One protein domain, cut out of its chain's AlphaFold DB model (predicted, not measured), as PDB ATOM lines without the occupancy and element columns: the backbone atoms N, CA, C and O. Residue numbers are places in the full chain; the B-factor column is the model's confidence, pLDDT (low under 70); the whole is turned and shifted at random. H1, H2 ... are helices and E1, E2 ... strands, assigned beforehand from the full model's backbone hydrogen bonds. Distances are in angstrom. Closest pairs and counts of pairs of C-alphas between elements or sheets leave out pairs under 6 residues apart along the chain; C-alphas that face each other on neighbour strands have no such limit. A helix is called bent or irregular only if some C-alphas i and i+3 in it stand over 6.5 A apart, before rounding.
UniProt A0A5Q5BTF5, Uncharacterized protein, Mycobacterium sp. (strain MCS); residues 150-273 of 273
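This is residues 150 to 273 of the 273 residues of an uncharacterized protein of Mycobacterium sp. (strain MCS) (UniProt A0A5Q5BTF5). Picture a small sheet of three strands, E1, E2 and E3, at one end of a longer body of crossed helices, with H7 lying across E2 and E3 and H1 packing on H2 and H7. H2 leads away from the sheet along the length of the body, H3 and H4 turn the chain at the far end, and H5 comes back, crossing H2, before short H6 leads into H7; residues 269 to 273 stick out as a tail. The printed part has 124 residues, with seven named helices and three named strands in the order H1 E1 E2 E3 H2 H3 H4 H5 H6 H7. The class is mostly helix, and the sheet, in the order E1 E2 E3, is mixed. The whole is compact, with a radius of gyration of the C-alphas of 15.0 A and spans of 47 by 34 by 26 A.

Start at H1, residues 150 to 158, which only grazes the sheet with its residues 150 to 157. Next comes E1, residues 167 to 169, an edge strand and the parallel neighbour of E2, residues 186 to 189, at 13 degrees; look at N 188 and O 168, 2.8 A apart. E2 and E3, residues 192 to 195, form an antiparallel hairpin at 164 degrees, with N 189 and O 192 2.8 A apart and N 187 and O 194 2.9 A apart. Go on to H2, residues 198 to 212: with its residues 201 to 205 alone it touches H1 at a steep tilt of 54 degrees, opposite ways, and the closest C-alphas are those of Ala 158 and Ala 201, 4.5 A apart. H3, residues 218 to 221, and H2 are only just apart, closest 8.4 A. H4, residues 228 to 232, is close to H5, residues 236 to 248, but not clearly touching, the closest C-alphas being those of Leu 231 and Trp 239, 6.9 A apart. H5 touches H2 at a steep tilt of 50 degrees, opposite ways; the C-alphas of Asp 206 and Ala 245 come closest, at 6.1 A. H5 and H6, residues 250 to 253, meet only through their link. H7, residues 256 to 265, and H6 only just touch, with 3 pairs of C-alphas within 8 A, and only at the corner; the closest are those of Trp 252 and Trp 259, 5.5 A apart. H7 is on the sheet, over E2 and E3, across the strands at 77 degrees to E2 on the local plane. H7 touches H1, about perpendicular at 85 degrees, where the C-alphas of Ala 151 and Leu 265 are 4.2 A apart. In H2, H4 and H7 every O i to N i+4 pair is within hydrogen-bond range, in H5 5 of 9 and in H1 2 of 5, with 5 of 6 O i to N i+3 pairs in H1; H3 and H6 are too short for an i+4 pair.

Find C-alpha 150 at (229.361, 198.884, 141.028), where H1 begins; it runs 12.9 A and is only just irregular, C-alphas 152 and 155 being 6.9 A apart. From C-alpha 198 at (239.192, 190.265, 126.409) H2 runs 20.8 A. H5 runs 19.8 A and is only just irregular, with C-alphas 237 and 240 6.9 A apart. H7 runs 14.3 A and ends at C-alpha 265, (230.254, 200.387, 136.028). E2 measures 9.9 A and E3 10.4 A; E1, H3, H4 and H6 are shorter.

The two C-alphas farthest apart, those of Pro 180 and Arg 236, are 47.0 A apart. The printed part has no cut and ends at the chain's last residue, Pro 273. The link from E1 to E2, residues 170 to 185, is long. The mean pLDDT of the printed part is 93.7, and residues 269 to 273 are under 70.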
ATOM      1  N   GLY A 150     228.902 199.662 142.180       93.50
ATOM      2  CA  GLY A 150     229.361 198.884 141.028       93.50
ATOM      3  C   GLY A 150     230.445 199.592 140.207       93.50
ATOM      4  O   GLY A 150     231.098 198.936 139.409       93.50
ATOM      5  N   ALA A 151     230.669 200.894 140.409       94.69
ATOM      6  CA  ALA A 151     231.720 201.627 139.709       94.69
ATOM      7  C   ALA A 151     233.134 201.193 140.135       94.69
ATOM      8  O   ALA A 151     234.053 201.236 139.320       94.69
ATOM      9  N   GLU A 152     233.292 200.699 141.368       94.75
ATOM     10  CA  GLU A 152     234.558 200.170 141.898       94.75
ATOM     11  C   GLU A 152     235.048 198.926 141.127       94.75
ATOM     12  O   GLU A 152     236.247 198.734 140.958       94.75
ATOM     13  N   LEU A 153     234.133 198.132 140.556       96.88
ATOM     14  CA  LEU A 153     234.472 196.965 139.727       96.88
ATOM     15  C   LEU A 153     235.046 197.329 138.346       96.88
ATOM     16  O   LEU A 153     235.511 196.443 137.627       96.88
ATOM     17  N   THR A 154     234.999 198.600 137.936       96.69
ATOM     18  CA  THR A 154     235.363 199.005 136.570       96.69
ATOM     19  C   THR A 154     236.833 198.788 136.259       96.69
ATOM     20  O   THR A 154     237.126 198.302 135.174       96.69
ATOM     21  N   GLU A 155     237.750 199.094 137.178       95.44
ATOM     22  CA  GLU A 155     239.185 198.874 136.945       95.44
ATOM     23  C   GLU A 155     239.493 197.379 136.781       95.44
ATOM     24  O   GLU A 155     240.136 196.977 135.812       95.44
ATOM     25  N   LEU A 156     238.932 196.542 137.660       97.00
ATOM     26  CA  LEU A 156     239.079 195.086 137.614       97.00
ATOM     27  C   LEU A 156     238.548 194.488 136.304       97.00
ATOM     28  O   LEU A 156     239.210 193.648 135.698       97.00
ATOM     29  N   LEU A 157     237.364 194.917 135.863       98.06
ATOM     30  CA  LEU A 157     236.723 194.409 134.648       98.06
ATOM     31  C   LEU A 157     237.322 195.006 133.360       98.06
ATOM     32  O   LEU A 157     237.285 194.362 132.314       98.06
ATOM     33  N   ALA A 158     237.880 196.217 133.408       97.62
ATOM     34  CA  ALA A 158     238.597 196.838 132.290       97.62
ATOM     35  C   ALA A 158     240.016 196.263 132.122       97.62
ATOM     36  O   ALA A 158     240.538 196.225 131.008       97.62
ATOM     37  N   GLY A 159     240.621 195.780 133.215       96.94
ATOM     38  CA  GLY A 159     241.978 195.233 133.250       96.94
ATOM     39  C   GLY A 159     242.183 193.936 132.457       96.94
ATOM     40  O   GLY A 159     243.325 193.600 132.144       96.94
ATOM     41  N   GLY A 160     241.118 193.211 132.101       97.50
ATOM     42  CA  GLY A 160     241.215 192.023 131.254       97.50
ATOM     43  C   GLY A 160     240.063 191.027 131.419       97.50
ATOM     44  O   GLY A 160     239.071 191.327 132.089       97.50
ATOM     45  N   PRO A 161     240.176 189.836 130.802       97.56
ATOM     46  CA  PRO A 161     239.219 188.755 131.008       97.56
ATOM     47  C   PRO A 161     239.218 188.269 132.466       97.56
ATOM     48  O   PRO A 161     240.259 188.249 133.127       97.56
ATOM     49  N   LEU A 162     238.064 187.811 132.958       97.38
ATOM     50  CA  LEU A 162     238.000 187.123 134.248       97.38
ATOM     51  C   LEU A 162     238.604 185.719 134.116       97.38
ATOM     52  O   LEU A 162     238.327 184.992 133.162       97.38
ATOM     53  N   SER A 163     239.420 185.315 135.092       95.12
ATOM     54  CA  SER A 163     239.940 183.948 135.157       95.12
ATOM     55  C   SER A 163     238.820 182.944 135.443       95.12
ATOM     56  O   SER A 163     237.811 183.275 136.066       95.12
ATOM     57  N   SER A 164     239.057 181.668 135.131       94.06
ATOM     58  CA  SER A 164     238.219 180.522 135.538       94.06
ATOM     59  C   SER A 164     238.145 180.288 137.062       94.06
ATOM     60  O   SER A 164     237.649 179.264 137.515       94.06
ATOM     61  N   SER A 165     238.636 181.240 137.857       94.81
ATOM     62  CA  SER A 165     238.630 181.286 139.322       94.81
ATOM     63  C   SER A 165     238.119 182.630 139.862       94.81
ATOM     64  O   SER A 165     238.324 182.952 141.032       94.81
ATOM     65  N   ARG A 166     237.489 183.455 139.016       97.12
ATOM     66  CA  ARG A 166     236.865 184.726 139.399       97.12
ATOM     67  C   ARG A 166     235.473 184.821 138.798       97.12
ATOM     68  O   ARG A 166     235.307 184.602 137.605       97.12
ATOM     69  N   ALA A 167     234.485 185.159 139.611       98.19
ATOM     70  CA  ALA A 167     233.134 185.468 139.157       98.19
ATOM     71  C   ALA A 167     232.755 186.846 139.690       98.19
ATOM     72  O   ALA A 167     233.047 187.159 140.844       98.19
ATOM     73  N   VAL A 168     232.117 187.676 138.869       98.31
ATOM     74  CA  VAL A 168     231.655 189.001 139.298       98.31
ATOM     75  C   VAL A 168     230.138 189.036 139.274       98.31
ATOM     76  O   VAL A 168     229.511 188.634 138.296       98.31
ATOM     77  N   VAL A 169     229.542 189.545 140.349       97.62
ATOM     78  CA  VAL A 169     228.102 189.789 140.426       97.62
ATOM     79  C   VAL A 169     227.850 191.288 140.464       97.62
ATOM     80  O   VAL A 169     228.365 191.981 141.334       97.62
ATOM     81  N   LEU A 170     227.023 191.785 139.547       97.25
ATOM     82  CA  LEU A 170     226.678 193.198 139.429       97.25
ATOM     83  C   LEU A 170     225.153 193.396 139.398       97.25
ATOM     84  O   LEU A 170     224.533 193.302 138.333       97.25
ATOM     85  N   PRO A 171     224.525 193.704 140.545       94.88
ATOM     86  CA  PRO A 171     223.108 194.049 140.614       94.88
ATOM     87  C   PRO A 171     222.801 195.365 139.888       94.88
ATOM     88  O   PRO A 171     223.399 196.399 140.188       94.88
ATOM     89  N   THR A 172     221.849 195.339 138.950       92.50
ATOM     90  CA  THR A 172     221.464 196.498 138.122       92.50
ATOM     91  C   THR A 172     220.040 196.969 138.391       92.50
ATOM     92  O   THR A 172     219.810 198.158 138.604       92.50
ATOM     93  N   ALA A 173     219.084 196.041 138.425       85.19
ATOM     94  CA  ALA A 173     217.686 196.295 138.758       85.19
ATOM     95  C   ALA A 173     217.345 195.908 140.206       85.19
ATOM     96  O   ALA A 173     216.343 196.403 140.727       85.19
ATOM     97  N   ARG A 174     218.165 195.055 140.845       82.75
ATOM     98  CA  ARG A 174     217.997 194.573 142.233       82.75
ATOM     99  C   ARG A 174     216.645 193.886 142.477       82.75
ATOM    100  O   ARG A 174     215.995 194.090 143.504       82.75
ATOM    101  N   ARG A 175     216.184 193.102 141.494       84.19
ATOM    102  CA  ARG A 175     214.868 192.421 141.511       84.19
ATOM    103  C   ARG A 175     214.960 190.902 141.411       84.19
ATOM    104  O   ARG A 175     213.949 190.230 141.599       84.19
ATOM    105  N   ARG A 176     216.134 190.356 141.093       87.06
ATOM    106  CA  ARG A 176     216.378 188.915 140.941       87.06
ATOM    107  C   ARG A 176     217.534 188.479 141.838       87.06
ATOM    108  O   ARG A 176     218.416 189.277 142.129       87.06
ATOM    109  N   HIS A 177     217.543 187.218 142.262       90.38
ATOM    110  CA  HIS A 177     218.728 186.638 142.899       90.38
ATOM    111  C   HIS A 177     219.781 186.406 141.813       90.38
ATOM    112  O   HIS A 177     219.503 185.680 140.859       90.38
ATOM    113  N   ILE A 178     220.954 187.031 141.944       93.88
ATOM    114  CA  ILE A 178     222.023 186.959 140.932       93.88
ATOM    115  C   ILE A 178     223.170 186.065 141.410       93.88
ATOM    116  O   ILE A 178     223.783 185.372 140.608       93.88
ATOM    117  N   LEU A 179     223.430 186.008 142.724       94.44
ATOM    118  CA  LEU A 179     224.442 185.098 143.278       94.44
ATOM    119  C   LEU A 179     224.221 183.622 142.870       94.44
ATOM    120  O   LEU A 179     225.195 182.987 142.477       94.44
ATOM    121  N   PRO A 180     222.987 183.069 142.858       93.00
ATOM    122  CA  PRO A 180     222.752 181.701 142.387       93.00
ATOM    123  C   PRO A 180     222.979 181.488 140.882       93.00
ATOM    124  O   PRO A 180     222.975 180.345 140.441       93.00
ATOM    125  N   THR A 181     223.144 182.543 140.080       92.25
ATOM    126  CA  THR A 181     223.453 182.445 138.642       92.25
ATOM    127  C   THR A 181     224.882 182.898 138.333       92.25
ATOM    128  O   THR A 181     225.191 183.199 137.188       92.25
ATOM    129  N   ALA A 182     225.745 183.040 139.338       95.44
ATOM    130  CA  ALA A 182     227.141 183.388 139.116       95.44
ATOM    131  C   ALA A 182     227.915 182.178 138.569       95.44
ATOM    132  O   ALA A 182     227.771 181.072 139.081       95.44
ATOM    133  N   GLU A 183     228.768 182.408 137.571       95.44
ATOM    134  CA  GLU A 183     229.623 181.394 136.943       95.44
ATOM    135  C   GLU A 183     231.085 181.873 136.921       95.44
ATOM    136  O   GLU A 183     231.361 183.074 136.841       95.44
ATOM    137  N   TRP A 184     232.047 180.952 137.015       96.81
ATOM    138  CA  TRP A 184     233.471 181.298 136.955       96.81
ATOM    139  C   TRP A 184     233.861 181.830 135.569       96.81
ATOM    140  O   TRP A 184     233.424 181.302 134.551       96.81
ATOM    141  N   GLY A 185     234.678 182.881 135.510       97.38
ATOM    142  CA  GLY A 185     235.014 183.598 134.274       97.38
ATOM    143  C   GLY A 185     233.904 184.522 133.753       97.38
ATOM    144  O   GLY A 185     234.049 185.083 132.667       97.38
ATOM    145  N   HIS A 186     232.796 184.688 134.488       98.31
ATOM    146  CA  HIS A 186     231.608 185.402 134.012       98.31
ATOM    147  C   HIS A 186     231.252 186.636 134.854       98.31
ATOM    148  O   HIS A 186     231.521 186.714 136.058       98.31
ATOM    149  N   LEU A 187     230.582 187.587 134.198       98.12
ATOM    150  CA  LEU A 187     229.816 188.655 134.835       98.12
ATOM    151  C   LEU A 187     228.339 188.242 134.887       98.12
ATOM    152  O   LEU A 187     227.701 188.078 133.845       98.12
ATOM    153  N   ALA A 188     227.784 188.133 136.092       97.25
ATOM    154  CA  ALA A 188     226.365 187.895 136.332       97.25
ATOM    155  C   ALA A 188     225.645 189.193 136.744       97.25
ATOM    156  O   ALA A 188     226.095 189.929 137.623       97.25
ATOM    157  N   THR A 189     224.496 189.470 136.131       95.44
ATOM    158  CA  THR A 189     223.598 190.595 136.442       95.44
ATOM    159  C   THR A 189     222.125 190.150 136.413       95.44
ATOM    160  O   THR A 189     221.840 188.968 136.228       95.44
ATOM    161  N   ASP A 190     221.165 191.059 136.634       89.88
ATOM    162  CA  ASP A 190     219.723 190.766 136.726       89.88
ATOM    163  C   ASP A 190     219.175 190.052 135.464       89.88
ATOM    164  O   ASP A 190     218.669 190.679 134.532       89.88
ATOM    165  N   GLY A 191     219.206 188.715 135.468       87.88
ATOM    166  CA  GLY A 191     218.701 187.869 134.381       87.88
ATOM    167  C   GLY A 191     219.647 187.706 133.187       87.88
ATOM    168  O   GLY A 191     219.178 187.343 132.111       87.88
ATOM    169  N   LEU A 192     220.944 187.979 133.350       93.94
ATOM    170  CA  LEU A 192     221.957 187.762 132.315       93.94
ATOM    171  C   LEU A 192     223.287 187.341 132.947       93.94
ATOM    172  O   LEU A 192     223.757 187.983 133.882       93.94
ATOM    173  N   VAL A 193     223.910 186.314 132.381       95.81
ATOM    174  CA  VAL A 193     225.267 185.862 132.702       95.81
ATOM    175  C   VAL A 193     226.041 185.867 131.389       95.81
ATOM    176  O   VAL A 193     225.532 185.363 130.388       95.81
ATOM    177  N   ILE A 194     227.219 186.493 131.352       96.81
ATOM    178  CA  ILE A 194     228.071 186.531 130.153       96.81
ATOM    179  C   ILE A 194     229.518 186.168 130.488       96.81
ATOM    180  O   ILE A 194     230.002 186.588 131.543       96.81
ATOM    181  N   PRO A 195     230.234 185.455 129.598       97.56
ATOM    182  CA  PRO A 195     231.680 185.330 129.698       97.56
ATOM    183  C   PRO A 195     232.298 186.726 129.711       97.56
ATOM    184  O   PRO A 195     231.955 187.568 128.876       97.56
ATOM    185  N   TRP A 196     233.200 186.987 130.653       98.25
ATOM    186  CA  TRP A 196     233.945 188.238 130.668       98.25
ATOM    187  C   TRP A 196     235.292 188.033 129.984       98.25
ATOM    188  O   TRP A 196     236.296 187.720 130.621       98.25
ATOM    189  N   ASP A 197     235.280 188.154 128.659       97.81
ATOM    190  CA  ASP A 197     236.447 187.948 127.807       97.81
ATOM    191  C   ASP A 197     237.242 189.248 127.550       97.81
ATOM    192  O   ASP A 197     236.873 190.353 127.964       97.81
ATOM    193  N   THR A 198     238.356 189.127 126.822       97.75
ATOM    194  CA  THR A 198     239.192 190.265 126.409       97.75
ATOM    195  C   THR A 198     238.404 191.305 125.608       97.75
ATOM    196  O   THR A 198     238.681 192.501 125.698       97.75
ATOM    197  N   ALA A 199     237.403 190.880 124.832       96.69
ATOM    198  CA  ALA A 199     236.594 191.789 124.039       96.69
ATOM    199  C   ALA A 199     235.618 192.578 124.929       96.69
ATOM    200  O   ALA A 199     235.376 193.758 124.655       96.69
ATOM    201  N   ALA A 200     235.044 191.965 125.969       97.81
ATOM    202  CA  ALA A 200     234.209 192.591 126.993       97.81
ATOM    203  C   ALA A 200     234.996 193.641 127.783       97.81
ATOM    204  O   ALA A 200     234.558 194.793 127.845       97.81
ATOM    205  N   ALA A 201     236.189 193.278 128.262       98.19
ATOM    206  CA  ALA A 201     237.108 194.192 128.934       98.19
ATOM    207  C   ALA A 201     237.482 195.396 128.048       98.19
ATOM    208  O   ALA A 201     237.330 196.542 128.467       98.19
ATOM    209  N   ALA A 202     237.864 195.161 126.785       97.62
ATOM    210  CA  ALA A 202     238.209 196.231 125.846       97.62
ATOM    211  C   ALA A 202     237.055 197.224 125.606       97.62
ATOM    212  O   ALA A 202     237.280 198.435 125.600       97.62
ATOM    213  N   LEU A 203     235.807 196.744 125.478       97.56
ATOM    214  CA  LEU A 203     234.652 197.647 125.386       97.56
ATOM    215  C   LEU A 203     234.392 198.421 126.673       97.56
ATOM    216  O   LEU A 203     233.964 199.572 126.584       97.56
ATOM    217  N   LEU A 204     234.613 197.824 127.847       98.25
ATOM    218  CA  LEU A 204     234.470 198.560 129.099       98.25
ATOM    219  C   LEU A 204     235.499 199.690 129.178       98.25
ATOM    220  O   LEU A 204     235.131 200.810 129.515       98.25
ATOM    221  N   THR A 205     236.747 199.417 128.795       97.94
ATOM    222  CA  THR A 205     237.833 200.404 128.718       97.94
ATOM    223  C   THR A 205     237.490 201.559 127.780       97.94
ATOM    224  O   THR A 205     237.598 202.724 128.168       97.94
ATOM    225  N   ASP A 206     237.019 201.270 126.564       97.69
ATOM    226  CA  ASP A 206     236.624 202.314 125.614       97.69
ATOM    227  C   ASP A 206     235.374 203.083 126.064       97.69
ATOM    228  O   ASP A 206     235.312 204.300 125.900       97.69
ATOM    229  N   LEU A 207     234.396 202.421 126.687       97.88
ATOM    230  CA  LEU A 207     233.221 203.082 127.254       97.88
ATOM    231  C   LEU A 207     233.582 203.988 128.441       97.88
ATOM    232  O   LEU A 207     233.078 205.110 128.531       97.88
ATOM    233  N   ALA A 208     234.455 203.523 129.336       96.69
ATOM    234  CA  ALA A 208     234.953 204.293 130.469       96.69
ATOM    235  C   ALA A 208     235.722 205.530 129.986       96.69
ATOM    236  O   ALA A 208     235.450 206.635 130.451       96.69
ATOM    237  N   TRP A 209     236.588 205.378 128.979       96.38
ATOM    238  CA  TRP A 209     237.274 206.492 128.318       96.38
ATOM    239  C   TRP A 209     236.296 207.469 127.641       96.38
ATOM    240  O   TRP A 209     236.396 208.684 127.839       96.38
ATOM    241  N   LEU A 210     235.295 206.961 126.908       96.94
ATOM    242  CA  LEU A 210     234.254 207.790 126.292       96.94
ATOM    243  C   LEU A 210     233.467 208.599 127.340       96.94
ATOM    244  O   LEU A 210     233.080 209.740 127.080       96.94
ATOM    245  N   ARG A 211     233.241 208.042 128.534       95.69
ATOM    246  CA  ARG A 211     232.561 208.738 129.635       95.69
ATOM    247  C   ARG A 211     233.450 209.726 130.384       95.69
ATOM    248  O   ARG A 211     233.001 210.841 130.630       95.69
ATOM    249  N   ALA A 212     234.660 209.323 130.759       93.25
ATOM    250  CA  ALA A 212     235.531 210.086 131.651       93.25
ATOM    251  C   ALA A 212     236.385 211.131 130.917       93.25
ATOM    252  O   ALA A 212     236.518 212.251 131.399       93.25
ATOM    253  N   SER A 213     236.947 210.788 129.753       92.88
ATOM    254  CA  SER A 213     237.878 211.658 129.016       92.88
ATOM    255  C   SER A 213     237.200 212.446 127.897       92.88
ATOM    256  O   SER A 213     237.514 213.612 127.689       92.88
ATOM    257  N   VAL A 214     236.259 211.822 127.181       94.69
ATOM    258  CA  VAL A 214     235.504 212.461 126.082       94.69
ATOM    259  C   VAL A 214     234.253 213.196 126.589       94.69
ATOM    260  O   VAL A 214     233.694 214.032 125.882       94.69
ATOM    261  N   GLY A 215     233.798 212.908 127.814       94.12
ATOM    262  CA  GLY A 215     232.616 213.539 128.414       94.12
ATOM    263  C   GLY A 215     231.282 213.102 127.796       94.12
ATOM    264  O   GLY A 215     230.269 213.785 127.964       94.12
ATOM    265  N   ALA A 216     231.242 211.975 127.077       95.75
ATOM    266  CA  ALA A 216     230.028 211.498 126.428       95.75
ATOM    267  C   ALA A 216     228.951 211.138 127.467       95.75
ATOM    268  O   ALA A 216     229.166 210.368 128.408       95.75
ATOM    269  N   THR A 217     227.752 211.686 127.297       95.56
ATOM    270  CA  THR A 217     226.601 211.435 128.179       95.56
ATOM    271  C   THR A 217     225.842 210.172 127.768       95.56
ATOM    272  O   THR A 217     225.872 209.759 126.611       95.56
ATOM    273  N   TRP A 218     225.106 209.554 128.695       95.31
ATOM    274  CA  TRP A 218     224.308 208.350 128.408       95.31
ATOM    275  C   TRP A 218     223.268 208.485 127.282       95.31
ATOM    276  O   TRP A 218     223.159 207.549 126.484       95.31
ATOM    277  N   PRO A 219     222.546 209.616 127.143       96.38
ATOM    278  CA  PRO A 219     221.691 209.850 125.982       96.38
ATOM    279  C   PRO A 219     222.471 209.837 124.663       96.38
ATOM    280  O   PRO A 219     222.024 209.221 123.705       96.38
ATOM    281  N   GLN A 220     223.664 210.445 124.626       97.00
ATOM    282  CA  GLN A 220     224.520 210.442 123.435       97.00
ATOM    283  C   GLN A 220     225.057 209.037 123.145       97.00
ATOM    284  O   GLN A 220     224.930 208.565 122.024       97.00
ATOM    285  N   LEU A 221     225.598 208.338 124.149       97.38
ATOM    286  CA  LEU A 221     226.153 206.984 124.006       97.38
ATOM    287  C   LEU A 221     225.125 205.951 123.534       97.38
ATOM    288  O   LEU A 221     225.516 204.926 122.978       97.38
ATOM    289  N   SER A 222     223.832 206.214 123.733       96.75
ATOM    290  CA  SER A 222     222.730 205.383 123.232       96.75
ATOM    291  C   SER A 222     222.430 205.603 121.738       96.75
ATOM    292  O   SER A 222     221.735 204.788 121.139       96.75
ATOM    293  N   LEU A 223     222.960 206.666 121.120       96.69
ATOM    294  CA  LEU A 223     222.861 206.908 119.678       96.69
ATOM    295  C   LEU A 223     223.835 206.001 118.904       96.69
ATOM    296  O   LEU A 223     224.946 205.753 119.383       96.69
ATOM    297  N   PRO A 224     223.481 205.561 117.680       95.50
ATOM    298  CA  PRO A 224     224.331 204.679 116.875       95.50
ATOM    299  C   PRO A 224     225.648 205.334 116.425       95.50
ATOM    300  O   PRO A 224     226.614 204.627 116.154       95.50
ATOM    301  N   ALA A 225     225.707 206.669 116.378       96.62
ATOM    302  CA  ALA A 225     226.869 207.452 115.961       96.62
ATOM    303  C   ALA A 225     227.147 208.609 116.944       96.62
ATOM    304  O   ALA A 225     226.206 209.095 117.586       96.62
ATOM    305  N   PRO A 226     228.405 209.079 117.062       97.00
ATOM    306  CA  PRO A 226     228.742 210.227 117.898       97.00
ATOM    307  C   PRO A 226     228.054 211.507 117.393       97.00
ATOM    308  O   PRO A 226     228.075 211.783 116.190       97.00
ATOM    309  N   PRO A 227     227.474 212.340 118.279       96.62
ATOM    310  CA  PRO A 227     226.910 213.624 117.881       96.62
ATOM    311  C   PRO A 227     227.973 214.530 117.252       96.62
ATOM    312  O   PRO A 227     229.019 214.766 117.853       96.62
ATOM    313  N   HIS A 228     227.670 215.140 116.105       94.94
ATOM    314  CA  HIS A 228     228.585 216.072 115.430       94.94
ATOM    315  C   HIS A 228     229.100 217.190 116.357       94.94
ATOM    316  O   HIS A 228     230.292 217.486 116.368       94.94
ATOM    317  N   ARG A 229     228.225 217.756 117.206       95.00
ATOM    318  CA  ARG A 229     228.609 218.784 118.192       95.00
ATOM    319  C   ARG A 229     229.649 218.295 119.209       95.00
ATOM    320  O   ARG A 229     230.476 219.096 119.617       95.00
ATOM    321  N   LEU A 230     229.621 217.013 119.592       94.81
ATOM    322  CA  LEU A 230     230.605 216.420 120.507       94.81
ATOM    323  C   LEU A 230     231.974 216.300 119.825       94.81
ATOM    324  O   LEU A 230     232.986 216.651 120.418       94.81
ATOM    325  N   LEU A 231     232.009 215.870 118.557       96.06
ATOM    326  CA  LEU A 231     233.255 215.805 117.786       96.06
ATOM    327  C   LEU A 231     233.871 217.197 117.577       96.06
ATOM    328  O   LEU A 231     235.077 217.363 117.731       96.06
ATOM    329  N   GLN A 232     233.055 218.217 117.288       95.94
ATOM    330  CA  GLN A 232     233.533 219.594 117.099       95.94
ATOM    331  C   GLN A 232     234.195 220.205 118.344       95.94
ATOM    332  O   GLN A 232     235.042 221.081 118.194       95.94
ATOM    333  N   THR A 233     233.834 219.761 119.551       93.81
ATOM    334  CA  THR A 233     234.447 220.227 120.806       93.81
ATOM    335  C   THR A 233     235.749 219.506 121.171       93.81
ATOM    336  O   THR A 233     236.343 219.833 122.195       93.81
ATOM    337  N   LEU A 234     236.194 218.528 120.373       94.81
ATOM    338  CA  LEU A 234     237.306 217.635 120.711       94.81
ATOM    339  C   LEU A 234     238.471 217.741 119.709       94.81
ATOM    340  O   LEU A 234     238.232 217.923 118.509       94.81
ATOM    341  N   PRO A 235     239.727 217.566 120.169       94.62
ATOM    342  CA  PRO A 235     240.901 217.493 119.301       94.62
ATOM    343  C   PRO A 235     240.761 216.431 118.194       94.62
ATOM    344  O   PRO A 235     240.264 215.325 118.426       94.62
ATOM    345  N   ARG A 236     241.177 216.770 116.963       94.69
ATOM    346  CA  ARG A 236     240.956 215.929 115.765       94.69
ATOM    347  C   ARG A 236     241.714 214.599 115.795       94.69
ATOM    348  O   ARG A 236     241.257 213.634 115.194       94.69
ATOM    349  N   ASP A 237     242.832 214.541 116.504       95.81
ATOM    350  CA  ASP A 237     243.614 213.334 116.791       95.81
ATOM    351  C   ASP A 237     242.823 212.282 117.589       95.81
ATOM    352  O   ASP A 237     243.061 211.086 117.432       95.81
ATOM    353  N   GLN A 238     241.821 212.694 118.373       95.12
ATOM    354  CA  GLN A 238     240.956 211.766 119.111       95.12
ATOM    355  C   GLN A 238     239.845 211.165 118.238       95.12
ATOM    356  O   GLN A 238     239.323 210.094 118.557       95.12
ATOM    357  N   TRP A 239     239.473 211.819 117.129       96.56
ATOM    358  CA  TRP A 239     238.322 211.421 116.308       96.56
ATOM    359  C   TRP A 239     238.399 209.974 115.792       96.56
ATOM    360  O   TRP A 239     237.381 209.290 115.903       96.56
ATOM    361  N   PRO A 240     239.542 209.449 115.293       97.25
ATOM    362  CA  PRO A 240     239.632 208.056 114.852       97.25
ATOM    363  C   PRO A 240     239.286 207.061 115.965       97.25
ATOM    364  O   PRO A 240     238.551 206.106 115.724       97.25
ATOM    365  N   ARG A 241     239.737 207.316 117.204       97.06
ATOM    366  CA  ARG A 241     239.422 206.458 118.354       97.06
ATOM    367  C   ARG A 241     237.943 206.538 118.732       97.06
ATOM    368  O   ARG A 241     237.328 205.501 118.961       97.06
ATOM    369  N   ILE A 242     237.349 207.737 118.743       97.81
ATOM    370  CA  ILE A 242     235.906 207.905 118.996       97.81
ATOM    371  C   ILE A 242     235.095 207.134 117.946       97.81
ATOM    372  O   ILE A 242     234.192 206.378 118.298       97.81
ATOM    373  N   LEU A 243     235.429 207.297 116.663       97.25
ATOM    374  CA  LEU A 243     234.720 206.674 115.542       97.25
ATOM    375  C   LEU A 243     234.885 205.145 115.493       97.25
ATOM    376  O   LEU A 243     233.983 204.475 115.002       97.25
ATOM    377  N   ALA A 244     235.975 204.593 116.035       97.00
ATOM    378  CA  ALA A 244     236.157 203.151 116.202       97.00
ATOM    379  C   ALA A 244     235.386 202.591 117.418       97.00
ATOM    380  O   ALA A 244     234.672 201.595 117.297       97.00
ATOM    381  N   ALA A 245     235.477 203.252 118.576       97.38
ATOM    382  CA  ALA A 245     234.852 202.800 119.821       97.38
ATOM    383  C   ALA A 245     233.312 202.874 119.786       97.38
ATOM    384  O   ALA A 245     232.616 201.960 120.232       97.38
ATOM    385  N   TRP A 246     232.746 203.954 119.235       98.00
ATOM    386  CA  TRP A 246     231.303 204.221 119.276       98.00
ATOM    387  C   TRP A 246     230.395 203.167 118.612       98.00
ATOM    388  O   TRP A 246     229.360 202.835 119.210       98.00
ATOM    389  N   PRO A 247     230.700 202.632 117.409       97.19
ATOM    390  CA  PRO A 247     229.919 201.547 116.821       97.19
ATOM    391  C   PRO A 247     230.136 200.222 117.560       97.19
ATOM    392  O   PRO A 247     229.198 199.437 117.669       97.19
ATOM    393  N   ALA A 248     231.319 199.986 118.138       96.62
ATOM    394  CA  ALA A 248     231.616 198.745 118.852       96.62
ATOM    395  C   ALA A 248     230.710 198.550 120.092       96.62
ATOM    396  O   ALA A 248     230.302 197.424 120.386       96.62
ATOM    397  N   LEU A 249     230.265 199.641 120.734       97.44
ATOM    398  CA  LEU A 249     229.250 199.627 121.804       97.44
ATOM    399  C   LEU A 249     227.896 199.013 121.390       97.44
ATOM    400  O   LEU A 249     227.110 198.631 122.261       97.44
ATOM    401  N   GLN A 250     227.594 198.902 120.090       96.44
ATOM    402  CA  GLN A 250     226.293 198.433 119.598       96.44
ATOM    403  C   GLN A 250     225.914 197.051 120.142       96.44
ATOM    404  O   GLN A 250     224.752 196.833 120.485       96.44
ATOM    405  N   ARG A 251     226.889 196.145 120.294       95.44
ATOM    406  CA  ARG A 251     226.658 194.793 120.825       95.44
ATOM    407  C   ARG A 251     226.167 194.787 122.281       95.44
ATOM    408  O   ARG A 251     225.529 193.831 122.698       95.44
ATOM    409  N   TRP A 252     226.451 195.841 123.051       96.88
ATOM    410  CA  TRP A 252     225.921 196.017 124.407       96.88
ATOM    411  C   TRP A 252     224.605 196.801 124.409       96.88
ATOM    412  O   TRP A 252     223.707 196.442 125.163       96.88
ATOM    413  N   ARG A 253     224.434 197.807 123.533       96.69
ATOM    414  CA  ARG A 253     223.171 198.573 123.412       96.69
ATOM    415  C   ARG A 253     221.949 197.684 123.168       96.69
ATOM    416  O   ARG A 253     220.881 197.966 123.703       96.69
ATOM    417  N   ILE A 254     222.100 196.626 122.365       96.25
ATOM    418  CA  ILE A 254     221.009 195.692 122.030       96.25
ATOM    419  C   ILE A 254     220.691 194.676 123.142       96.25
ATOM    420  O   ILE A 254     219.725 193.930 123.012       96.25
ATOM    421  N   VAL A 255     221.470 194.644 124.230       96.00
ATOM    422  CA  VAL A 255     221.286 193.735 125.372       96.00
ATOM    423  C   VAL A 255     220.978 194.577 126.620       96.00
ATOM    424  O   VAL A 255     221.902 195.004 127.317       96.00
ATOM    425  N   PRO A 256     219.696 194.849 126.945       94.56
ATOM    426  CA  PRO A 256     219.340 195.835 127.968       94.56
ATOM    427  C   PRO A 256     219.955 195.614 129.365       94.56
ATOM    428  O   PRO A 256     220.400 196.606 129.947       94.56
ATOM    429  N   PRO A 257     220.063 194.377 129.908       94.31
ATOM    430  CA  PRO A 257     220.737 194.151 131.191       94.31
ATOM    431  C   PRO A 257     222.229 194.502 131.147       94.31
ATOM    432  O   PRO A 257     222.758 195.075 132.095       94.31
ATOM    433  N   LEU A 258     222.900 194.232 130.023       95.25
ATOM    434  CA  LEU A 258     224.318 194.535 129.829       95.25
ATOM    435  C   LEU A 258     224.559 196.037 129.637       95.25
ATOM    436  O   LEU A 258     225.516 196.583 130.178       95.25
ATOM    437  N   TRP A 259     223.655 196.738 128.947       96.50
ATOM    438  CA  TRP A 259     223.690 198.201 128.880       96.50
ATOM    439  C   TRP A 259     223.434 198.839 130.257       96.50
ATOM    440  O   TRP A 259     224.074 199.827 130.606       96.50
ATOM    441  N   ALA A 260     222.560 198.256 131.087       95.81
ATOM    442  CA  ALA A 260     222.355 198.693 132.472       95.81
ATOM    443  C   ALA A 260     223.570 198.404 133.380       95.81
ATOM    444  O   ALA A 260     223.936 199.255 134.192       95.81
ATOM    445  N   ALA A 261     224.237 197.260 133.206       96.56
ATOM    446  CA  ALA A 261     225.508 196.939 133.858       96.56
ATOM    447  C   ALA A 261     226.587 197.970 133.502       96.56
ATOM    448  O   ALA A 261     227.142 198.623 134.383       96.56
ATOM    449  N   ALA A 262     226.789 198.209 132.206       96.75
ATOM    450  CA  ALA A 262     227.722 199.197 131.681       96.75
ATOM    451  C   ALA A 262     227.479 200.615 132.242       96.75
ATOM    452  O   ALA A 262     228.434 201.347 132.517       96.75
ATOM    453  N   ARG A 263     226.206 200.976 132.475       96.25
ATOM    454  CA  ARG A 263     225.804 202.222 133.152       96.25
ATOM    455  C   ARG A 263     226.290 202.327 134.584       96.25
ATOM    456  O   ARG A 263     226.745 203.396 134.967       96.25
ATOM    457  N   ILE A 264     226.184 201.255 135.358       95.88
ATOM    458  CA  ILE A 264     226.579 201.258 136.768       95.88
ATOM    459  C   ILE A 264     228.100 201.216 136.916       95.88
ATOM    460  O   ILE A 264     228.623 201.959 137.741       95.88
ATOM    461  N   LEU A 265     228.790 200.431 136.084       96.81
ATOM    462  CA  LEU A 265     230.254 200.387 136.028       96.81
ATOM    463  C   LEU A 265     230.835 201.783 135.735       96.81
ATOM    464  O   LEU A 265     231.631 202.324 136.494       96.81
ATOM    465  N   THR A 266     230.386 202.428 134.659       95.56
ATOM    466  CA  THR A 266     230.983 203.698 134.194       95.56
ATOM    467  C   THR A 266     230.249 204.954 134.694       95.56
ATOM    468  O   THR A 266     230.352 206.042 134.111       95.56
ATOM    469  N   ASN A 267     229.506 204.835 135.799       88.75
ATOM    470  CA  ASN A 267     229.089 206.001 136.574       88.75
ATOM    471  C   ASN A 267     230.323 206.649 137.228       88.75
ATOM    472  O   ASN A 267     231.234 205.933 137.638       88.75
ATOM    473  N   PRO A 268     230.372 207.990 137.353       74.31
ATOM    474  CA  PRO A 268     231.396 208.620 138.178       74.31
ATOM    475  C   PRO A 268     231.252 208.130 139.630       74.31
ATOM    476  O   PRO A 268     230.118 207.888 140.064       74.31
ATOM    477  N   PRO A 269     232.358 208.000 140.388       64.94
ATOM    478  CA  PRO A 269     232.273 207.707 141.813       64.94
ATOM    479  C   PRO A 269     231.409 208.771 142.495       64.94
ATOM    480  O   PRO A 269     231.463 209.954 142.139       64.94
ATOM    481  N   ALA A 270     230.584 208.350 143.455       58.19
ATOM    482  CA  ALA A 270     229.819 209.298 144.249       58.19
ATOM    483  C   ALA A 270     230.795 210.233 144.989       58.19
ATOM    484  O   ALA A 270     231.809 209.748 145.501       58.19
ATOM    485  N   PRO A 271     230.533 211.552 145.051       45.94
ATOM    486  CA  PRO A 271     231.326 212.424 145.906       45.94
ATOM    487  C   PRO A 271     231.215 211.936 147.361       45.94
ATOM    488  O   PRO A 271     230.140 211.463 147.750       45.94
ATOM    489  N   PRO A 272     232.295 212.024 148.159       48.84
ATOM    490  CA  PRO A 272     232.232 211.673 149.571       48.84
ATOM    491  C   PRO A 272     231.196 212.553 150.303       48.84
ATOM    492  O   PRO A 272     230.977 213.694 149.881       48.84
ATOM    493  N   PRO A 273     230.543 212.016 151.351       50.16
ATOM    494  CA  PRO A 273     229.527 212.726 152.132       50.16
ATOM    495  C   PRO A 273     230.092 213.895 152.955       50.16
ATOM    496  O   PRO A 273     231.273 213.822 153.363       50.16
TER     497      PRO A 273